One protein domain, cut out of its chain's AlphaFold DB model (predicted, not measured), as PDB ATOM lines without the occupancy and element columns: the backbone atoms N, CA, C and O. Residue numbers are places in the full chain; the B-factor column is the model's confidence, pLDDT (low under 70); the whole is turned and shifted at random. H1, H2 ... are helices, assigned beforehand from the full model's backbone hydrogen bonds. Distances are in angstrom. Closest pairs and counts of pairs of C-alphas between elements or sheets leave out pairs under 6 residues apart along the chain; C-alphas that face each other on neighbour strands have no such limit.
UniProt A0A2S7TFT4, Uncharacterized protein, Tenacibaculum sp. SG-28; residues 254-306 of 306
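Overview. This is residues 254 to 306 of the 306 residues of an uncharacterized protein of Tenacibaculum sp. SG-28 (UniProt A0A2S7TFT4). Two short helices, H1 and H2, make an L, and the one-turn helix H3 follows beyond H2, on a path that turns back towards H1. Before them a long stretch without named elements, residues 254 to 273, swings out as a wide loop and returns to H1, and residues 262 to 267 stick out free at its far end. The printed part has 53 residues with three named helices, in the order H1, H2, H3, and no named strand. The class is all helix, though under half of the residues, 23 of 53, are in named elements. The whole is compact, with a radius of gyration of the C-alphas of 11.3 A and spans of 30 by 24 by 21 A.

Along the chain. Start at C-alpha 254 at (41.301, 44.074, 33.583) and go through residues 254 to 273, which hold no named element. Find C-alpha 274 at (36.083, 29.719, 41.352), where H1 begins; it runs 14.3 A to residue 283. H2, residues 285 to 293, measures 12.4 A. H3, residues 298 to 301, ends at C-alpha 301 at (43.777, 36.023, 40.212).

Arrangement. H1 and H2 only just touch, with 3 pairs of C-alphas within 8 A, and only at the corner by their tight link; their closest C-alphas are those of Ile 282 and Thr 288, 5.4 A apart. Their lines are about perpendicular, at 80 degrees. H2 and H3 are close but not clearly touching, the closest C-alphas being those of Val 291 and Ile 298 at 7.0 A. H1 and H3 are near each other. In H1 and H2 every O i to N i+4 pair is within hydrogen-bond range; H3 is too short for such a pair, and its one O i to N i+3 pair is within range.

Size, cuts and confidence. Look at Asn 263 and Lys 300 for the two C-alphas farthest apart, 31.3 A. The printed part has no cut and ends at residue 306, the chain's last. Both links between helices are tight. The mean pLDDT of the printed part is 79.1, and you will find values under 70 at residues 302 to 306.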
ATOM      1  N   PRO A 254      42.364  44.983  33.975       76.69
ATOM      2  CA  PRO A 254      41.301  44.074  33.583       76.69
ATOM      3  C   PRO A 254      41.929  42.841  32.932       76.69
ATOM      4  O   PRO A 254      42.629  42.949  31.926       76.69
ATOM      5  N   ILE A 255      41.688  41.673  33.519       74.12
ATOM      6  CA  ILE A 255      42.096  40.386  32.960       74.12
ATOM      7  C   ILE A 255      40.812  39.675  32.558       74.12
ATOM      8  O   ILE A 255      40.007  39.318  33.415       74.12
ATOM      9  N   VAL A 256      40.617  39.525  31.252       74.50
ATOM     10  CA  VAL A 256      39.483  38.814  30.662       74.50
ATOM     11  C   VAL A 256      40.055  37.755  29.737       74.50
ATOM     12  O   VAL A 256      40.846  38.069  28.847       74.50
ATOM     13  N   PHE A 257      39.675  36.504  29.970       74.19
ATOM     14  CA  PHE A 257      40.009  35.399  29.088       74.19
ATOM     15  C   PHE A 257      38.756  34.991  28.330       74.19
ATOM     16  O   PHE A 257      37.768  34.586  28.934       74.19
ATOM     17  N   GLU A 258      38.809  35.106  27.009       75.88
ATOM     18  CA  GLU A 258      37.778  34.582  26.120       75.88
ATOM     19  C   GLU A 258      38.283  33.265  25.532       75.88
ATOM     20  O   GLU A 258      39.391  33.196  24.988       75.88
ATOM     21  N   ILE A 259      37.483  32.213  25.692       77.25
ATOM     22  CA  ILE A 259      37.773  30.879  25.171       77.25
ATOM     23  C   ILE A 259      36.715  30.580  24.114       77.25
ATOM     24  O   ILE A 259      35.517  30.623  24.397       77.25
ATOM     25  N   ASP A 260      37.166  30.325  22.891       79.31
ATOM     26  CA  ASP A 260      36.295  30.052  21.753       79.31
ATOM     27  C   ASP A 260      36.192  28.542  21.511       79.31
ATOM     28  O   ASP A 260      37.181  27.887  21.183       79.31
ATOM     29  N   TYR A 261      34.979  28.008  21.654       82.06
ATOM     30  CA  TYR A 261      34.650  26.601  21.407       82.06
ATOM     31  C   TYR A 261      33.998  26.374  20.034       82.06
ATOM     32  O   TYR A 261      33.617  25.252  19.717       82.06
ATOM     33  N   HIS A 262      33.852  27.405  19.190       80.69
ATOM     34  CA  HIS A 262      33.077  27.314  17.947       80.69
ATOM     35  C   HIS A 262      33.596  26.255  16.961       80.69
ATOM     36  O   HIS A 262      32.810  25.674  16.218       80.69
ATOM     37  N   ASN A 263      34.907  25.997  16.971       80.25
ATOM     38  CA  ASN A 263      35.561  24.982  16.141       80.25
ATOM     39  C   ASN A 263      36.345  23.956  16.980       80.25
ATOM     40  O   ASN A 263      37.327  23.404  16.485       80.25
ATOM     41  N   SER A 264      35.962  23.749  18.245       78.94
ATOM     42  CA  SER A 264      36.566  22.715  19.089       78.94
ATOM     43  C   SER A 264      35.706  21.451  19.104       78.94
ATOM     44  O   SER A 264      34.478  21.530  19.058       78.94
ATOM     45  N   ASP A 265      36.366  20.296  19.196       81.12
ATOM     46  CA  ASP A 265      35.721  19.023  19.538       81.12
ATOM     47  C   ASP A 265      35.467  18.910  21.059       81.12
ATOM     48  O   ASP A 265      34.813  17.967  21.508       81.12
ATOM     49  N   ASP A 266      35.975  19.861  21.853       81.69
ATOM     50  CA  ASP A 266      35.811  19.909  23.306       81.69
ATOM     51  C   ASP A 266      34.438  20.457  23.712       81.69
ATOM     52  O   ASP A 266      33.933  21.439  23.160       81.69
ATOM     53  N   GLU A 267      33.854  19.859  24.750       80.88
ATOM     54  CA  GLU A 267      32.655  20.397  25.389       80.88
ATOM     55  C   GLU A 267      32.988  21.670  26.180       80.88
ATOM     56  O   GLU A 267      34.040  21.773  26.817       80.88
ATOM     57  N   ILE A 268      32.062  22.636  26.166       83.56
ATOM     58  CA  ILE A 268      32.167  23.833  27.004       83.56
ATOM     59  C   ILE A 268      32.139  23.372  28.470       83.56
ATOM     60  O   ILE A 268      31.145  22.768  28.883       83.56
ATOM     61  N   PRO A 269      33.195  23.633  29.259       81.56
ATOM     62  CA  PRO A 269      33.247  23.210  30.645       81.56
ATOM     63  C   PRO A 269      32.203  23.970  31.466       81.56
ATOM     64  O   PRO A 269      32.010  25.174  31.297       81.56
ATOM     65  N   ASP A 270      31.544  23.252  32.370       82.81
ATOM     66  CA  ASP A 270      30.633  23.825  33.356       82.81
ATOM     67  C   ASP A 270      31.351  23.891  34.706       82.81
ATOM     68  O   ASP A 270      31.875  22.883  35.191       82.81
ATOM     69  N   PHE A 271      31.408  25.083  35.296       83.81
ATOM     70  CA  PHE A 271      32.107  25.327  36.552       83.81
ATOM     71  C   PHE A 271      31.121  25.760  37.628       83.81
ATOM     72  O   PHE A 271      30.329  26.683  37.445       83.81
ATOM     73  N   THR A 272      31.219  25.140  38.800       82.94
ATOM     74  CA  THR A 272      30.340  25.432  39.939       82.94
ATOM     75  C   THR A 272      31.007  26.308  41.000       82.94
ATOM     76  O   THR A 272      30.334  26.805  41.907       82.94
ATOM     77  N   SER A 273      32.322  26.529  40.893       82.50
ATOM     78  CA  SER A 273      33.112  27.330  41.835       82.50
ATOM     79  C   SER A 273      34.330  27.992  41.180       82.50
ATOM     80  O   SER A 273      34.826  27.541  40.147       82.50
ATOM     81  N   SER A 274      34.850  29.055  41.802       77.38
ATOM     82  CA  SER A 274      36.083  29.719  41.352       77.38
ATOM     83  C   SER A 274      37.316  28.820  41.496       77.38
ATOM     84  O   SER A 274      38.254  28.928  40.711       77.38
ATOM     85  N   GLU A 275      37.310  27.902  42.461       81.88
ATOM     86  CA  GLU A 275      38.360  26.906  42.644       81.88
ATOM     87  C   GLU A 275      38.432  25.928  41.464       81.88
ATOM     88  O   GLU A 275      39.532  25.624  40.999       81.88
ATOM     89  N   GLU A 276      37.287  25.470  40.948       85.12
ATOM     90  CA  GLU A 276      37.228  24.604  39.761       85.12
ATOM     91  C   GLU A 276      37.765  25.313  38.518       85.12
ATOM     92  O   GLU A 276      38.587  24.743  37.800       85.12
ATOM     93  N   ILE A 277      37.384  26.580  38.321       83.06
ATOM     94  CA  ILE A 277      37.926  27.423  37.248       83.06
ATOM     95  C   ILE A 277      39.451  27.508  37.367       83.06
ATOM     96  O   ILE A 277      40.170  27.325  36.385       83.06
ATOM     97  N   MET A 278      39.968  27.752  38.574       81.94
ATOM     98  CA  MET A 278      41.406  27.891  38.794       81.94
ATOM     99  C   MET A 278      42.164  26.590  38.513       81.94
ATOM    100  O   MET A 278      43.214  26.614  37.873       81.94
ATOM    101  N   GLN A 279      41.632  25.448  38.957       84.44
ATOM    102  CA  GLN A 279      42.217  24.141  38.655       84.44
ATOM    103  C   GLN A 279      42.208  23.856  37.155       84.44
ATOM    104  O   GLN A 279      43.197  23.355  36.627       84.44
ATOM    105  N   TRP A 280      41.128  24.206  36.457       86.62
ATOM    106  CA  TRP A 280      41.058  24.068  35.008       86.62
ATOM    107  C   TRP A 280      42.124  24.921  34.305       86.62
ATOM    108  O   TRP A 280      42.893  24.383  33.515       86.62
ATOM    109  N   VAL A 281      42.270  26.201  34.677       83.94
ATOM    110  CA  VAL A 281      43.309  27.096  34.129       83.94
ATOM    111  C   VAL A 281      44.723  26.558  34.370       83.94
ATOM    112  O   VAL A 281      45.571  26.680  33.492       83.94
ATOM    113  N   ILE A 282      44.986  25.974  35.546       83.56
ATOM    114  CA  ILE A 282      46.290  25.383  35.906       83.56
ATOM    115  C   ILE A 282      46.590  24.111  35.102       83.56
ATOM    116  O   ILE A 282      47.754  23.820  34.822       83.56
ATOM    117  N   ASN A 283      45.560  23.332  34.777       86.81
ATOM    118  CA  ASN A 283      45.715  22.059  34.078       86.81
ATOM    119  C   ASN A 283      45.742  22.220  32.554       86.81
ATOM    120  O   ASN A 283      46.323  21.379  31.871       86.81
ATOM    121  N   ASP A 284      45.143  23.287  32.028       86.56
ATOM    122  CA  ASP A 284      45.201  23.627  30.612       86.56
ATOM    123  C   ASP A 284      46.546  24.290  30.262       86.56
ATOM    124  O   ASP A 284      46.948  25.299  30.856       86.56
ATOM    125  N   GLU A 285      47.276  23.697  29.313       85.62
ATOM    126  CA  GLU A 285      48.637  24.122  28.972       85.62
ATOM    127  C   GLU A 285      48.658  25.532  28.363       85.62
ATOM    128  O   GLU A 285      49.476  26.369  28.763       85.62
ATOM    129  N   ASP A 286      47.723  25.823  27.459       83.50
ATOM    130  CA  ASP A 286      47.631  27.102  26.756       83.50
ATOM    131  C   ASP A 286      47.255  28.236  27.716       83.50
ATOM    132  O   ASP A 286      47.879  29.305  27.727       83.50
ATOM    133  N   MET A 287      46.259  28.010  28.568       82.19
ATOM    134  CA  MET A 287      45.820  28.960  29.585       82.19
ATOM    135  C   MET A 287      46.888  29.180  30.646       82.19
ATOM    136  O   MET A 287      47.164  30.327  31.006       82.19
ATOM    137  N   THR A 288      47.571  28.123  31.083       83.81
ATOM    138  CA  THR A 288      48.711  28.248  31.995       83.81
ATOM    139  C   THR A 288      49.819  29.108  31.392       83.81
ATOM    140  O   THR A 288      50.392  29.951  32.088       83.81
ATOM    141  N   GLN A 289      50.135  28.941  30.103       82.56
ATOM    142  CA  GLN A 289      51.120  29.787  29.425       82.56
ATOM    143  C   GLN A 289      50.663  31.251  29.346       82.56
ATOM    144  O   GLN A 289      51.466  32.147  29.625       82.56
ATOM    145  N   LYS A 290      49.382  31.503  29.037       80.88
ATOM    146  CA  LYS A 290      48.794  32.855  29.028       80.88
ATOM    147  C   LYS A 290      48.817  33.513  30.409       80.88
ATOM    148  O   LYS A 290      49.122  34.692  30.508       80.88
ATOM    149  N   VAL A 291      48.538  32.782  31.487       82.38
ATOM    150  CA  VAL A 291      48.608  33.336  32.850       82.38
ATOM    151  C   VAL A 291      50.055  33.600  33.261       82.38
ATOM    152  O   VAL A 291      50.361  34.663  33.801       82.38
ATOM    153  N   LYS A 292      50.974  32.675  32.958       81.94
ATOM    154  CA  LYS A 292      52.406  32.858  33.240       81.94
ATOM    155  C   LYS A 292      52.984  34.079  32.530       81.94
ATOM    156  O   LYS A 292      53.830  34.755  33.113       81.94
ATOM    157  N   SER A 293      52.536  34.388  31.311       78.94
ATOM    158  CA  SER A 293      53.025  35.560  30.572       78.94
ATOM    159  C   SER A 293      52.623  36.893  31.211       78.94
ATOM    160  O   SER A 293      53.329  37.878  31.018       78.94
ATOM    161  N   LEU A 294      51.567  36.921  32.034       81.19
ATOM    162  CA  LEU A 294      51.195  38.106  32.812       81.19
ATOM    163  C   LEU A 294      52.175  38.390  33.957       81.19
ATOM    164  O   LEU A 294      52.156  39.484  34.509       81.19
ATOM    165  N   ASN A 295      53.014  37.431  34.360       81.38
ATOM    166  CA  ASN A 295      53.903  37.577  35.517       81.38
ATOM    167  C   ASN A 295      53.156  38.005  36.808       81.38
ATOM    168  O   ASN A 295      53.696  38.704  37.671       81.38
ATOM    169  N   ILE A 296      51.889  37.596  36.929       83.88
ATOM    170  CA  ILE A 296      51.050  37.760  38.120       83.88
ATOM    171  C   ILE A 296      50.894  36.372  38.749       83.88
ATOM    172  O   ILE A 296      50.552  35.431  38.028       83.88
ATOM    173  N   PRO A 297      51.131  36.203  40.065       82.75
ATOM    174  CA  PRO A 297      50.898  34.920  40.720       82.75
ATOM    175  C   PRO A 297      49.438  34.494  40.552       82.75
ATOM    176  O   PRO A 297      48.531  35.292  40.801       82.75
ATOM    177  N   ILE A 298      49.212  33.250  40.135       78.06
ATOM    178  CA  ILE A 298      47.881  32.746  39.781       78.06
ATOM    179  C   ILE A 298      46.903  32.808  40.964       78.06
ATOM    180  O   ILE A 298      45.726  33.110  40.793       78.06
ATOM    181  N   GLU A 299      47.404  32.665  42.191       78.00
ATOM    182  CA  GLU A 299      46.618  32.777  43.421       78.00
ATOM    183  C   GLU A 299      46.095  34.205  43.643       78.00
ATOM    184  O   GLU A 299      45.089  34.411  44.318       78.00
ATOM    185  N   LYS A 300      46.755  35.213  43.058       79.75
ATOM    186  CA  LYS A 300      46.307  36.613  43.091       79.75
ATOM    187  C   LYS A 300      45.260  36.919  42.009       79.75
ATOM    188  O   LYS A 300      44.785  38.052  41.956       79.75
ATOM    189  N   LEU A 301      44.876  35.937  41.186       74.00
ATOM    190  CA  LEU A 301      43.777  36.023  40.212       74.00
ATOM    191  C   LEU A 301      42.456  35.437  40.748       74.00
ATOM    192  O   LEU A 301      41.442  35.452  40.048       74.00
ATOM    193  N   ASP A 302      42.439  34.954  41.993       66.75
ATOM    194  CA  ASP A 302      41.258  34.365  42.626       66.75
ATOM    195  C   ASP A 302      40.047  35.330  42.683       66.75
ATOM    196  O   ASP A 302      40.079  36.403  43.300       66.75
ATOM    197  N   GLY A 303      38.935  34.916  42.067       59.97
ATOM    198  CA  GLY A 303      37.688  35.682  41.945       59.97
ATOM    199  C   GLY A 303      37.643  36.693  40.790       59.97
ATOM    200  O   GLY A 303      36.624  37.376  40.630       59.97
ATOM    201  N   VAL A 304      38.725  36.791  40.003       57.31
ATOM    202  CA  VAL A 304      38.794  37.558  38.743       57.31
ATOM    203  C   VAL A 304      38.403  36.681  37.552       57.31
ATOM    204  O   VAL A 304      37.757  37.172  36.631       57.31
ATOM    205  N   ILE A 305      38.735  35.388  37.598       56.38
ATOM    206  CA  ILE A 305      38.311  34.400  36.601       56.38
ATOM    207  C   ILE A 305      36.905  33.919  36.981       56.38
ATOM    208  O   ILE A 305      36.698  33.431  38.096       56.38
ATOM    209  N   ARG A 306      35.936  34.145  36.095       54.66
ATOM    210  CA  ARG A 306      34.516  33.829  36.268       54.66
ATOM    211  C   ARG A 306      33.955  33.254  34.985       54.66
ATOM    212  O   ARG A 306      34.457  33.679  33.922       54.66
TER     213      ARG A 306